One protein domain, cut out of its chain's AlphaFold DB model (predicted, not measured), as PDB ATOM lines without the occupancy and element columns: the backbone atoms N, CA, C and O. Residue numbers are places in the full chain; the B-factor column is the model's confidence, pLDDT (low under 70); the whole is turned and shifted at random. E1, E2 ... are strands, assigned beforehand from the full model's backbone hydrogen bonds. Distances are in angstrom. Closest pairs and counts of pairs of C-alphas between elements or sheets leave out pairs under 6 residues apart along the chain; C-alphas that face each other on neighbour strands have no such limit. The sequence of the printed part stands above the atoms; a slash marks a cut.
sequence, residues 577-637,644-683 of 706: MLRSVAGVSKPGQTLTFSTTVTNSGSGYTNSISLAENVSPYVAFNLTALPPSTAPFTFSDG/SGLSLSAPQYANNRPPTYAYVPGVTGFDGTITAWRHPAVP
ATOM      1  N   MET A 577     -35.746  13.486  19.909       73.38
ATOM      2  CA  MET A 577     -36.369  14.460  20.805       73.38
ATOM      3  C   MET A 577     -35.715  15.827  20.637       73.38
ATOM      4  O   MET A 577     -34.496  15.947  20.745       73.38
ATOM      5  N   LEU A 578     -36.532  16.857  20.439       76.69
ATOM      6  CA  LEU A 578     -36.110  18.252  20.467       76.69
ATOM      7  C   LEU A 578     -36.815  18.961  21.622       76.69
ATOM      8  O   LEU A 578     -38.037  18.911  21.731       76.69
ATOM      9  N   ARG A 579     -36.043  19.631  22.480       78.25
ATOM     10  CA  ARG A 579     -36.570  20.420  23.597       78.25
ATOM     11  C   ARG A 579     -36.266  21.896  23.390       78.25
ATOM     12  O   ARG A 579     -35.184  22.255  22.938       78.25
ATOM     13  N   SER A 580     -37.216  22.743  23.755       81.25
ATOM     14  CA  SER A 580     -37.065  24.195  23.762       81.25
ATOM     15  C   SER A 580     -37.719  24.793  25.003       81.25
ATOM     16  O   SER A 580     -38.651  24.220  25.572       81.25
ATOM     17  N   VAL A 581     -37.219  25.949  25.429       83.75
ATOM     18  CA  VAL A 581     -37.782  26.730  26.531       83.75
ATOM     19  C   VAL A 581     -38.032  28.155  26.051       83.75
ATOM     20  O   VAL A 581     -37.186  28.752  25.386       83.75
ATOM     21  N   ALA A 582     -39.197  28.699  26.382       81.56
ATOM     22  CA  ALA A 582     -39.576  30.075  26.103       81.56
ATOM     23  C   ALA A 582     -39.880  30.816  27.411       81.56
ATOM     24  O   ALA A 582     -40.467  30.253  28.334       81.56
ATOM     25  N   GLY A 583     -39.494  32.090  27.485       80.75
ATOM     26  CA  GLY A 583     -39.722  32.954  28.643       80.75
ATOM     27  C   GLY A 583     -38.453  33.660  29.112       80.75
ATOM     28  O   GLY A 583     -37.416  33.624  28.452       80.75
ATOM     29  N   VAL A 584     -38.545  34.336  30.257       78.00
ATOM     30  CA  VAL A 584     -37.428  35.082  30.851       78.00
ATOM     31  C   VAL A 584     -37.092  34.469  32.205       78.00
ATOM     32  O   VAL A 584     -37.962  34.367  33.064       78.00
ATOM     33  N   SER A 585     -35.825  34.114  32.426       77.69
ATOM     34  CA  SER A 585     -35.309  33.532  33.674       77.69
ATOM     35  C   SER A 585     -35.194  34.568  34.808       77.69
ATOM     36  O   SER A 585     -34.113  34.889  35.299       77.69
ATOM     37  N   LYS A 586     -36.328  35.135  35.234       80.44
ATOM     38  CA  LYS A 586     -36.425  36.055  36.380       80.44
ATOM     39  C   LYS A 586     -37.398  35.512  37.432       80.44
ATOM     40  O   LYS A 586     -38.401  34.905  37.057       80.44
ATOM     41  N   PRO A 587     -37.165  35.771  38.734       82.12
ATOM     42  CA  PRO A 587     -38.092  35.365  39.787       82.12
ATOM     43  C   PRO A 587     -39.527  35.827  39.502       82.12
ATOM     44  O   PRO A 587     -39.761  37.002  39.216       82.12
ATOM     45  N   GLY A 588     -40.479  34.895  39.572       78.56
ATOM     46  CA  GLY A 588     -41.905  35.153  39.346       78.56
ATOM     47  C   GLY A 588     -42.357  35.177  37.880       78.56
ATOM     48  O   GLY A 588     -43.543  35.381  37.640       78.56
ATOM     49  N   GLN A 589     -41.462  34.971  36.908       83.88
ATOM     50  CA  GLN A 589     -41.827  34.822  35.493       83.88
ATOM     51  C   GLN A 589     -42.091  33.355  35.135       83.88
ATOM     52  O   GLN A 589     -41.468  32.446  35.682       83.88
ATOM     53  N   THR A 590     -43.015  33.121  34.204       79.75
ATOM     54  CA  THR A 590     -43.339  31.778  33.707       79.75
ATOM     55  C   THR A 590     -42.368  31.360  32.605       79.75
ATOM     56  O   THR A 590     -42.081  32.138  31.695       79.75
ATOM     57  N   LEU A 591     -41.893  30.116  32.681       81.44
ATOM     58  CA  LEU A 591     -41.172  29.439  31.607       81.44
ATOM     59  C   LEU A 591     -42.095  28.397  30.974       81.44
ATOM     60  O   LEU A 591     -42.771  27.654  31.687       81.44
ATOM     61  N   THR A 592     -42.108  28.336  29.648       81.50
ATOM     62  CA  THR A 592     -42.852  27.335  28.880       81.50
ATOM     63  C   THR A 592     -41.861  26.388  28.227       81.50
ATOM     64  O   THR A 592     -41.058  26.807  27.397       81.50
ATOM     65  N   PHE A 593     -41.921  25.112  28.595       78.88
ATOM     66  CA  PHE A 593     -41.118  24.055  27.989       78.88
ATOM     67  C   PHE A 593     -41.924  23.390  26.874       78.88
ATOM     68  O   PHE A 593     -43.083  23.035  27.079       78.88
ATOM     69  N   SER A 594     -41.311  23.214  25.706       76.94
ATOM     70  CA  SER A 594     -41.892  22.477  24.585       76.94
ATOM     71  C   SER A 594     -40.962  21.337  24.193       76.94
ATOM     72  O   SER A 594     -39.773  21.553  23.951       76.94
ATOM     73  N   THR A 595     -41.502  20.120  24.160       72.12
ATOM     74  CA  THR A 595     -40.790  18.915  23.724       72.12
ATOM     75  C   THR A 595     -41.490  18.347  22.502       72.12
ATOM     76  O   THR A 595     -42.656  17.969  22.575       72.12
ATOM     77  N   THR A 596     -40.765  18.251  21.394       71.06
ATOM     78  CA  THR A 596     -41.210  17.553  20.189       71.06
ATOM     79  C   THR A 596     -40.521  16.199  20.135       71.06
ATOM     80  O   THR A 596     -39.293  16.122  20.175       71.06
ATOM     81  N   VAL A 597     -41.311  15.131  20.053       68.81
ATOM     82  CA  VAL A 597     -40.825  13.768  19.825       68.81
ATOM     83  C   VAL A 597     -41.207  13.377  18.407       68.81
ATOM     84  O   VAL A 597     -42.386  13.383  18.067       68.81
ATOM     85  N   THR A 598     -40.221  13.024  17.591       67.38
ATOM     86  CA  THR A 598     -40.428  12.594  16.206       67.38
ATOM     87  C   THR A 598     -40.012  11.138  16.073       67.38
ATOM     88  O   THR A 598     -38.851  10.821  16.329       67.38
ATOM     89  N   ASN A 599     -40.928  10.257  15.657       63.91
ATOM     90  CA  ASN A 599     -40.571   8.912  15.204       63.91
ATOM     91  C   ASN A 599     -40.199   8.977  13.717       63.91
ATOM     92  O   ASN A 599     -41.071   9.130  12.870       63.91
ATOM     93  N   SER A 600     -38.908   8.901  13.406       64.56
ATOM     94  CA  SER A 600     -38.376   8.781  12.045       64.56
ATOM     95  C   SER A 600     -38.104   7.326  11.638       64.56
ATOM     96  O   SER A 600     -37.552   7.084  10.566       64.56
ATOM     97  N   GLY A 601     -38.443   6.359  12.499       60.16
ATOM     98  CA  GLY A 601     -38.377   4.925  12.207       60.16
ATOM     99  C   GLY A 601     -39.676   4.383  11.609       60.16
ATOM    100  O   GLY A 601     -40.572   5.136  11.249       60.16
ATOM    101  N   SER A 602     -39.769   3.058  11.501       55.75
ATOM    102  CA  SER A 602     -40.849   2.356  10.774       55.75
ATOM    103  C   SER A 602     -41.719   1.441  11.642       55.75
ATOM    104  O   SER A 602     -42.672   0.851  11.142       55.75
ATOM    105  N   GLY A 603     -41.405   1.333  12.936       56.09
ATOM    106  CA  GLY A 603     -42.165   0.548  13.910       56.09
ATOM    107  C   GLY A 603     -42.874   1.411  14.956       56.09
ATOM    108  O   GLY A 603     -42.544   2.586  15.146       56.09
ATOM    109  N   TYR A 604     -43.818   0.797  15.670       54.47
ATOM    110  CA  TYR A 604     -44.457   1.378  16.850       54.47
ATOM    111  C   TYR A 604     -43.545   1.287  18.077       54.47
ATOM    112  O   TYR A 604     -42.744   0.363  18.212       54.47
ATOM    113  N   THR A 605     -43.673   2.246  18.990       52.81
ATOM    114  CA  THR A 605     -42.942   2.258  20.259       52.81
ATOM    115  C   THR A 605     -43.825   1.755  21.395       52.81
ATOM    116  O   THR A 605     -44.782   2.434  21.769       52.81
ATOM    117  N   ASN A 606     -43.478   0.619  21.993       51.41
ATOM    118  CA  ASN A 606     -44.006   0.208  23.293       51.41
ATOM    119  C   ASN A 606     -43.034   0.630  24.416       51.41
ATOM    120  O   ASN A 606     -41.847   0.848  24.182       51.41
ATOM    121  N   SER A 607     -43.545   0.815  25.636       55.28
ATOM    122  CA  SER A 607     -42.734   0.995  26.859       55.28
ATOM    123  C   SER A 607     -41.826   2.238  26.946       55.28
ATOM    124  O   SER A 607     -40.852   2.249  27.698       55.28
ATOM    125  N   ILE A 608     -42.143   3.324  26.237       62.50
ATOM    126  CA  ILE A 608     -41.413   4.598  26.366       62.50
ATOM    127  C   ILE A 608     -42.059   5.464  27.445       62.50
ATOM    128  O   ILE A 608     -43.271   5.470  27.597       62.50
ATOM    129  N   SER A 609     -41.279   6.231  28.208       68.88
ATOM    130  CA  SER A 609     -41.837   7.260  29.090       68.88
ATOM    131  C   SER A 609     -41.076   8.566  28.935       68.88
ATOM    132  O   SER A 609     -39.846   8.576  28.876       68.88
ATOM    133  N   LEU A 610     -41.812   9.674  28.864       75.50
ATOM    134  CA  LEU A 610     -41.221  11.001  28.974       75.50
ATOM    135  C   LEU A 610     -41.069  11.312  30.455       75.50
ATOM    136  O   LEU A 610     -42.065  11.323  31.170       75.50
ATOM    137  N   ALA A 611     -39.847  11.536  30.923       77.75
ATOM    138  CA  ALA A 611     -39.582  11.875  32.314       77.75
ATOM    139  C   ALA A 611     -38.615  13.052  32.420       77.75
ATOM    140  O   ALA A 611     -37.723  13.229  31.581       77.75
ATOM    141  N   GLU A 612     -38.794  13.852  33.464       78.75
ATOM    142  CA  GLU A 612     -37.942  14.999  33.743       78.75
ATOM    143  C   GLU A 612     -37.877  15.302  35.242       78.75
ATOM    144  O   GLU A 612     -38.869  15.207  35.972       78.75
ATOM    145  N   ASN A 613     -36.684  15.696  35.690       84.12
ATOM    146  CA  ASN A 613     -36.464  16.248  37.019       84.12
ATOM    147  C   ASN A 613     -36.721  17.756  36.985       84.12
ATOM    148  O   ASN A 613     -36.161  18.474  36.161       84.12
ATOM    149  N   VAL A 614     -37.543  18.239  37.912       81.25
ATOM    150  CA  VAL A 614     -37.880  19.659  38.019       81.25
ATOM    151  C   VAL A 614     -36.778  20.369  38.808       81.25
ATOM    152  O   VAL A 614     -36.368  19.912  39.879       81.25
ATOM    153  N   SER A 615     -36.279  21.488  38.277       81.56
ATOM    154  CA  SER A 615     -35.281  22.313  38.969       81.56
ATOM    155  C   SER A 615     -35.835  22.824  40.310       81.56
ATOM    156  O   SER A 615     -36.989  23.248  40.368       81.56
ATOM    157  N   PRO A 616     -35.033  22.865  41.390       79.69
ATOM    158  CA  PRO A 616     -35.491  23.353  42.695       79.69
ATOM    159  C   PRO A 616     -35.853  24.849  42.702       79.69
ATOM    160  O   PRO A 616     -36.377  25.347  43.696       79.69
ATOM    161  N   TYR A 617     -35.557  25.576  41.618       82.75
ATOM    162  CA  TYR A 617     -35.826  27.009  41.473       82.75
ATOM    163  C   TYR A 617     -37.094  27.325  40.673       82.75
ATOM    164  O   TYR A 617     -37.413  28.500  40.481       82.75
ATOM    165  N   VAL A 618     -37.817  26.307  40.198       80.62
ATOM    166  CA  VAL A 618     -39.072  26.474  39.457       80.62
ATOM    167  C   VAL A 618     -40.206  25.745  40.172       80.62
ATOM    168  O   VAL A 618     -39.997  24.718  40.809       80.62
ATOM    169  N   ALA A 619     -41.418  26.287  40.071       84.19
ATOM    170  CA  ALA A 619     -42.631  25.643  40.562       84.19
ATOM    171  C   ALA A 619     -43.516  25.261  39.374       84.19
ATOM    172  O   ALA A 619     -43.629  26.026  38.412       84.19
ATOM    173  N   PHE A 620     -44.147  24.090  39.438       83.88
ATOM    174  CA  PHE A 620     -44.976  23.587  38.348       83.88
ATOM    175  C   PHE A 620     -46.342  24.281  38.375       83.88
ATOM    176  O   PHE A 620     -46.997  24.312  39.415       83.88
ATOM    177  N   ASN A 621     -46.777  24.867  37.259       81.12
ATOM    178  CA  ASN A 621     -48.080  25.531  37.189       81.12
ATOM    179  C   ASN A 621     -49.177  24.506  36.901       81.12
ATOM    180  O   ASN A 621     -49.155  23.894  35.846       81.12
ATOM    181  N   LEU A 622     -50.146  24.363  37.798       75.25
ATOM    182  CA  LEU A 622     -51.280  23.437  37.704       75.25
ATOM    183  C   LEU A 622     -52.577  24.141  37.260       75.25
ATOM    184  O   LEU A 622     -53.647  23.539  37.253       75.25
ATOM    185  N   THR A 623     -52.512  25.433  36.921       66.50
ATOM    186  CA  THR A 623     -53.678  26.243  36.529       66.50
ATOM    187  C   THR A 623     -54.064  25.977  35.066       66.50
ATOM    188  O   THR A 623     -53.220  26.040  34.176       66.50
ATOM    189  N   ALA A 624     -55.343  25.668  34.828       54.06
ATOM    190  CA  ALA A 624     -55.865  25.023  33.620       54.06
ATOM    191  C   ALA A 624     -55.707  25.793  32.283       54.06
ATOM    192  O   ALA A 624     -56.211  26.903  32.123       54.06
ATOM    193  N   LEU A 625     -55.129  25.111  31.286       50.12
ATOM    194  CA  LEU A 625     -55.676  24.994  29.917       50.12
ATOM    195  C   LEU A 625     -56.580  23.718  29.889       50.12
ATOM    196  O   LEU A 625     -56.592  23.028  30.908       50.12
ATOM    197  N   PRO A 626     -57.415  23.425  28.860       48.41
ATOM    198  CA  PRO A 626     -58.686  22.696  29.020       48.41
ATOM    199  C   PRO A 626     -58.618  21.352  29.785       48.41
ATOM    200  O   PRO A 626     -57.583  20.690  29.810       48.41
ATOM    201  N   PRO A 627     -59.736  20.926  30.411       48.44
ATOM    202  CA  PRO A 627     -59.755  20.235  31.712       48.44
ATOM    203  C   PRO A 627     -59.202  18.801  31.785       48.44
ATOM    204  O   PRO A 627     -59.319  18.183  32.840       48.44
ATOM    205  N   SER A 628     -58.640  18.238  30.714       47.25
ATOM    206  CA  SER A 628     -58.263  16.817  30.665       47.25
ATOM    207  C   SER A 628     -56.759  16.527  30.641       47.25
ATOM    208  O   SER A 628     -56.397  15.363  30.778       47.25
ATOM    209  N   THR A 629     -55.875  17.523  30.488       52.44
ATOM    210  CA  THR A 629     -54.412  17.285  30.385       52.44
ATOM    211  C   THR A 629     -53.531  18.257  31.176       52.44
ATOM    212  O   THR A 629     -52.310  18.189  31.064       52.44
ATOM    213  N   ALA A 630     -54.096  19.149  31.996       59.00
ATOM    214  CA  ALA A 630     -53.300  20.141  32.718       59.00
ATOM    215  C   ALA A 630     -52.204  19.481  33.593       59.00
ATOM    216  O   ALA A 630     -52.519  18.579  34.376       59.00
ATOM    217  N   PRO A 631     -50.929  19.909  33.486       62.16
ATOM    218  CA  PRO A 631     -50.429  21.095  32.771       62.16
ATOM    219  C   PRO A 631     -49.714  20.811  31.437       62.16
ATOM    220  O   PRO A 631     -48.990  21.665  30.928       62.16
ATOM    221  N   PHE A 632     -49.907  19.627  30.859       68.50
ATOM    222  CA  PHE A 632     -49.341  19.245  29.572       68.50
ATOM    223  C   PHE A 632     -50.320  19.562  28.434       68.50
ATOM    224  O   PHE A 632     -51.515  19.260  28.497       68.50
ATOM    225  N   THR A 633     -49.818  20.165  27.360       62.09
ATOM    226  CA  THR A 633     -50.566  20.344  26.111       62.09
ATOM    227  C   THR A 633     -49.922  19.495  25.031       62.09
ATOM    228  O   THR A 633     -48.744  19.678  24.730       62.09
ATOM    229  N   PHE A 634     -50.697  18.592  24.439       62.56
ATOM    230  CA  PHE A 634     -50.262  17.768  23.317       62.56
ATOM    231  C   PHE A 634     -50.880  18.311  22.031       62.56
ATOM    232  O   PHE A 634     -52.093  18.504  21.959       62.56
ATOM    233  N   SER A 635     -50.048  18.565  21.024       57.25
ATOM    234  CA  SER A 635     -50.482  18.902  19.669       57.25
ATOM    235  C   SER A 635     -49.901  17.872  18.712       57.25
ATOM    236  O   SER A 635     -48.678  17.744  18.629       57.25
ATOM    237  N   ASP A 636     -50.767  17.140  18.020       55.53
ATOM    238  CA  ASP A 636     -50.359  16.177  17.002       55.53
ATOM    239  C   ASP A 636     -50.078  16.894  15.670       55.53
ATOM    240  O   ASP A 636     -50.775  17.845  15.306       55.53
ATOM    241  N   GLY A 637     -49.040  16.464  14.956       48.16
ATOM    242  CA  GLY A 637     -48.678  17.000  13.646       48.16
ATOM    243  C   GLY A 637     -49.410  16.255  12.530       48.16
ATOM    244  O   GLY A 637     -49.448  15.027  12.493       48.16
ATOM    245  N   SER A 644     -48.526   7.707  14.815       48.66
ATOM    246  CA  SER A 644     -47.188   7.529  15.415       48.66
ATOM    247  C   SER A 644     -47.088   6.309  16.344       48.66
ATOM    248  O   SER A 644     -45.987   5.922  16.739       48.66
ATOM    249  N   GLY A 645     -48.236   5.739  16.737       49.91
ATOM    250  CA  GLY A 645     -48.355   4.723  17.789       49.91
ATOM    251  C   GLY A 645     -47.998   5.214  19.195       49.91
ATOM    252  O   GLY A 645     -47.880   4.399  20.104       49.91
ATOM    253  N   LEU A 646     -47.815   6.524  19.393       54.09
ATOM    254  CA  LEU A 646     -47.469   7.117  20.683       54.09
ATOM    255  C   LEU A 646     -48.726   7.672  21.366       54.09
ATOM    256  O   LEU A 646     -49.155   8.788  21.083       54.09
ATOM    257  N   SER A 647     -49.298   6.905  22.297       59.25
ATOM    258  CA  SER A 647     -50.308   7.390  23.245       59.25
ATOM    259  C   SER A 647     -49.694   7.467  24.636       59.25
ATOM    260  O   SER A 647     -49.053   6.523  25.091       59.25
ATOM    261  N   LEU A 648     -49.889   8.580  25.340       63.50
ATOM    262  CA  LEU A 648     -49.346   8.758  26.680       63.50
ATOM    263  C   LEU A 648     -50.468   8.686  27.740       63.50
ATOM    264  O   LEU A 648     -51.510   9.318  27.602       63.50
ATOM    265  N   SER A 649     -50.256   7.900  28.799       66.75
ATOM    266  CA  SER A 649     -51.173   7.698  29.948       66.75
ATOM    267  C   SER A 649     -51.103   8.837  30.962       66.75
ATOM    268  O   SER A 649     -50.168   9.604  30.908       66.75
ATOM    269  N   ALA A 650     -52.010   8.943  31.937       73.44
ATOM    270  CA  ALA A 650     -52.004  10.063  32.890       73.44
ATOM    271  C   ALA A 650     -50.604  10.375  33.492       73.44
ATOM    272  O   ALA A 650     -49.896   9.448  33.906       73.44
ATOM    273  N   PRO A 651     -50.205  11.661  33.577       77.88
ATOM    274  CA  PRO A 651     -48.917  12.046  34.141       77.88
ATOM    275  C   PRO A 651     -48.816  11.635  35.612       77.88
ATOM    276  O   PRO A 651     -49.784  11.692  36.371       77.88
ATOM    277  N   GLN A 652     -47.616  11.244  36.023       85.31
ATOM    278  CA  GLN A 652     -47.287  10.810  37.375       85.31
ATOM    279  C   GLN A 652     -46.197  11.720  37.948       85.31
ATOM    280  O   GLN A 652     -45.261  12.092  37.242       85.31
ATOM    281  N   TYR A 653     -46.287  12.062  39.234       85.94
ATOM    282  CA  TYR A 653     -45.423  13.068  39.865       85.94
ATOM    283  C   TYR A 653     -44.677  12.500  41.074       85.94
ATOM    284  O   TYR A 653     -45.145  11.572  41.735       85.94
ATOM    285  N   ALA A 654     -43.522  13.085  41.390       87.25
ATOM    286  CA  ALA A 654     -42.723  12.768  42.571       87.25
ATOM    287  C   ALA A 654     -42.411  14.038  43.373       87.25
ATOM    288  O   ALA A 654     -42.073  15.073  42.797       87.25
ATOM    289  N   ASN A 655     -42.445  13.955  44.704       87.62
ATOM    290  CA  ASN A 655     -42.094  15.050  45.622       87.62
ATOM    291  C   ASN A 655     -40.818  14.791  46.443       87.62
ATOM    292  O   ASN A 655     -40.464  15.571  47.324       87.62
ATOM    293  N   ASN A 656     -40.137  13.677  46.178       80.44
ATOM    294  CA  ASN A 656     -38.974  13.203  46.923       80.44
ATOM    295  C   ASN A 656     -37.800  12.801  46.013       80.44
ATOM    296  O   ASN A 656     -36.925  12.059  46.454       80.44
ATOM    297  N   ARG A 657     -37.776  13.316  44.771       67.25
ATOM    298  CA  ARG A 657     -36.955  12.843  43.641       67.25
ATOM    299  C   ARG A 657     -37.238  11.361  43.286       67.25
ATOM    300  O   ARG A 657     -37.828  10.635  44.085       67.25
ATOM    301  N   PRO A 658     -36.901  10.896  42.067       68.12
ATOM    302  CA  PRO A 658     -37.129   9.501  41.655       68.12
ATOM    303  C   PRO A 658     -36.547   8.491  42.672       68.12
ATOM    304  O   PRO A 658     -35.559   8.816  43.333       68.12
ATOM    305  N   PRO A 659     -37.109   7.269  42.815       61.34
ATOM    306  CA  PRO A 659     -37.886   6.540  41.801       61.34
ATOM    307  C   PRO A 659     -39.407   6.464  42.032       61.34
ATOM    308  O   PRO A 659     -40.116   5.870  41.220       61.34
ATOM    309  N   THR A 660     -39.934   7.014  43.129       78.12
ATOM    310  CA  THR A 660     -41.359   6.878  43.488       78.12
ATOM    311  C   THR A 660     -42.218   8.008  42.916       78.12
ATOM    312  O   THR A 660     -42.126   9.142  43.375       78.12
ATOM    313  N   TYR A 661     -43.108   7.685  41.973       80.94
ATOM    314  CA  TYR A 661     -44.042   8.629  41.336       80.94
ATOM    315  C   TYR A 661     -45.473   8.470  41.871       80.94
ATOM    316  O   TYR A 661     -46.391   8.101  41.140       80.94
ATOM    317  N   ALA A 662     -45.640   8.669  43.179       82.44
ATOM    318  CA  ALA A 662     -46.920   8.526  43.881       82.44
ATOM    319  C   ALA A 662     -47.473   9.865  44.397       82.44
ATOM    320  O   ALA A 662     -48.477   9.888  45.109       82.44
ATOM    321  N   TYR A 663     -46.801  10.975  44.087       85.62
ATOM    322  CA  TYR A 663     -47.244  12.287  44.527       85.62
ATOM    323  C   TYR A 663     -48.463  12.727  43.714       85.62
ATOM    324  O   TYR A 663     -48.474  12.617  42.488       85.62
ATOM    325  N   VAL A 664     -49.482  13.228  44.411       84.00
ATOM    326  CA  VAL A 664     -50.702  13.777  43.814       84.00
ATOM    327  C   VAL A 664     -50.658  15.292  44.006       84.00
ATOM    328  O   VAL A 664     -50.812  15.745  45.143       84.00
ATOM    329  N   PRO A 665     -50.419  16.072  42.936       79.06
ATOM    330  CA  PRO A 665     -50.406  17.526  43.021       79.06
ATOM    331  C   PRO A 665     -51.767  18.110  43.404       79.06
ATOM    332  O   PRO A 665     -52.812  17.473  43.246       79.06
ATOM    333  N   GLY A 666     -51.762  19.359  43.871       75.81
ATOM    334  CA  GLY A 666     -52.994  20.137  44.036       75.81
ATOM    335  C   GLY A 666     -53.745  20.360  42.711       75.81
ATOM    336  O   GLY A 666     -53.240  20.083  41.631       75.81
ATOM    337  N   VAL A 667     -54.970  20.893  42.768       65.50
ATOM    338  CA  VAL A 667     -55.815  21.079  41.564       65.50
ATOM    339  C   VAL A 667     -55.725  22.476  40.927       65.50
ATOM    340  O   VAL A 667     -56.278  22.688  39.853       65.50
ATOM    341  N   THR A 668     -55.054  23.442  41.566       73.31
ATOM    342  CA  THR A 668     -54.916  24.829  41.073       73.31
ATOM    343  C   THR A 668     -53.652  25.497  41.618       73.31
ATOM    344  O   THR A 668     -53.296  25.258  42.772       73.31
ATOM    345  N   GLY A 669     -53.053  26.423  40.861       78.25
ATOM    346  CA  GLY A 669     -51.926  27.249  41.317       78.25
ATOM    347  C   GLY A 669     -50.554  26.648  41.004       78.25
ATOM    348  O   GLY A 669     -50.440  25.769  40.159       78.25
ATOM    349  N   PHE A 670     -49.502  27.148  41.656       82.12
ATOM    350  CA  PHE A 670     -48.137  26.643  41.486       82.12
ATOM    351  C   PHE A 670     -47.770  25.674  42.609       82.12
ATOM    352  O   PHE A 670     -47.938  25.999  43.784       82.12
ATOM    353  N   ASP A 671     -47.211  24.524  42.245       85.31
ATOM    354  CA  ASP A 671     -46.733  23.511  43.178       85.31
ATOM    355  C   ASP A 671     -45.212  23.364  43.067       85.31
ATOM    356  O   ASP A 671     -44.674  22.820  42.101       85.31
ATOM    357  N   GLY A 672     -44.510  23.910  44.062       83.38
ATOM    358  CA  GLY A 672     -43.054  23.808  44.182       83.38
ATOM    359  C   GLY A 672     -42.580  22.521  44.857       83.38
ATOM    360  O   GLY A 672     -41.381  22.342  45.038       83.38
ATOM    361  N   THR A 673     -43.495  21.642  45.278       87.19
ATOM    362  CA  THR A 673     -43.133  20.360  45.898       87.19
ATOM    363  C   THR A 673     -42.923  19.257  44.867       87.19
ATOM    364  O   THR A 673     -42.327  18.232  45.190       87.19
ATOM    365  N   ILE A 674     -43.352  19.468  43.620       86.88
ATOM    366  CA  ILE A 674     -43.065  18.566  42.506       86.88
ATOM    367  C   ILE A 674     -41.577  18.660  42.170       86.88
ATOM    368  O   ILE A 674     -41.072  19.689  41.736       86.88
ATOM    369  N   THR A 675     -40.880  17.545  42.355       85.50
ATOM    370  CA  THR A 675     -39.435  17.399  42.121       85.50
ATOM    371  C   THR A 675     -39.111  16.635  40.840       85.50
ATOM    372  O   THR A 675     -38.003  16.754  40.323       85.50
ATOM    373  N   ALA A 676     -40.057  15.851  40.320       85.19
ATOM    374  CA  ALA A 676     -39.966  15.178  39.029       85.19
ATOM    375  C   ALA A 676     -41.366  14.812  38.520       85.19
ATOM    376  O   ALA A 676     -42.310  14.674  39.307       85.19
ATOM    377  N   TRP A 677     -41.483  14.603  37.214       84.75
ATOM    378  CA  TRP A 677     -42.677  14.061  36.577       84.75
ATOM    379  C   TRP A 677     -42.295  12.995  35.551       84.75
ATOM    380  O   TRP A 677     -41.195  13.010  34.996       84.75
ATOM    381  N   ARG A 678     -43.206  12.051  35.309       82.06
ATOM    382  CA  ARG A 678     -43.125  11.117  34.189       82.06
ATOM    383  C   ARG A 678     -44.483  10.922  33.540       82.06
ATOM    384  O   ARG A 678     -45.511  10.980  34.207       82.06
ATOM    385  N   HIS A 679     -44.476  10.627  32.256       77.75
ATOM    386  CA  HIS A 679     -45.654  10.393  31.445       77.75
ATOM    387  C   HIS A 679     -45.419   9.088  30.665       77.75
ATOM    388  O   HIS A 679     -44.718   9.097  29.647       77.75
ATOM    389  N   PRO A 680     -45.895   7.939  31.180       71.00
ATOM    390  CA  PRO A 680     -45.699   6.649  30.527       71.00
ATOM    391  C   PRO A 680     -46.481   6.589  29.218       71.00
ATOM    392  O   PRO A 680     -47.642   7.004  29.181       71.00
ATOM    393  N   ALA A 681     -45.881   6.039  28.169       62.00
ATOM    394  CA  ALA A 681     -46.624   5.579  27.011       62.00
ATOM    395  C   ALA A 681     -47.418   4.334  27.402       62.00
ATOM    396  O   ALA A 681     -46.908   3.434  28.068       62.00
ATOM    397  N   VAL A 682     -48.676   4.303  26.991       52.84
ATOM    398  CA  VAL A 682     -49.474   3.081  26.944       52.84
ATOM    399  C   VAL A 682     -49.621   2.710  25.480       52.84
ATOM    400  O   VAL A 682     -49.698   3.613  24.637       52.84
ATOM    401  N   PRO A 683     -49.717   1.414  25.156       48.88
ATOM    402  CA  PRO A 683     -50.304   1.038  23.887       48.88
ATOM    403  C   PRO A 683     -51.648   1.753  23.726       48.88
ATOM    404  O   PRO A 683     -52.361   1.967  24.715       48.88
TER     405      PRO A 683
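Overview. This is residues 577 to 637 and 644 to 683 of the 706 residues of the protein "P/Homo B domain-containing protein" of Acidithiobacillales bacterium SG8_45 (UniProt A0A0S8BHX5). With little regular structure, a long hairpin, E1 and E2, makes one side of the body and a small antiparallel sheet, E3 E5 E4, the opposite side; long loops make up much of the rest. The printed part has 101 residues, 31 of them in five named strands, E1 to E5 along the chain, and no named helix: class all strand. It is compact, with a radius of gyration of the C-alphas of 14.4 A and spans of 44 by 30 by 25 A.

Along the chain. E1, residues 577 to 583, starts at C-alpha 577 (-36.369, 14.460, 20.805) and is 20.4 A long. E2, 591 to 599, is 26.3 A; E3, 609 to 613, 13.1 A; E4, 652 to 654, 7.2 A; E5, 676 to 682, 19.6 A, ending at C-alpha 682 (-49.474, 3.081, 26.944).

Arrangement. E1 and E2 are antiparallel, N 580 to O 594 2.8 A. Inner strand E5 has antiparallel neighbours E3, N 679 to O 610 2.7 A, and E4, its hairpin partner, N 652 to O 678 2.8 A. E2 and E3 are apart.

Size, cuts and confidence. Residues 638 to 643 are not printed; C-alphas 637 and 644 are 9.7 A apart. The link E4 to E5 is long. Mean pLDDT of the printed part is 71.5, with 41 residues under 70, among them 597 to 609.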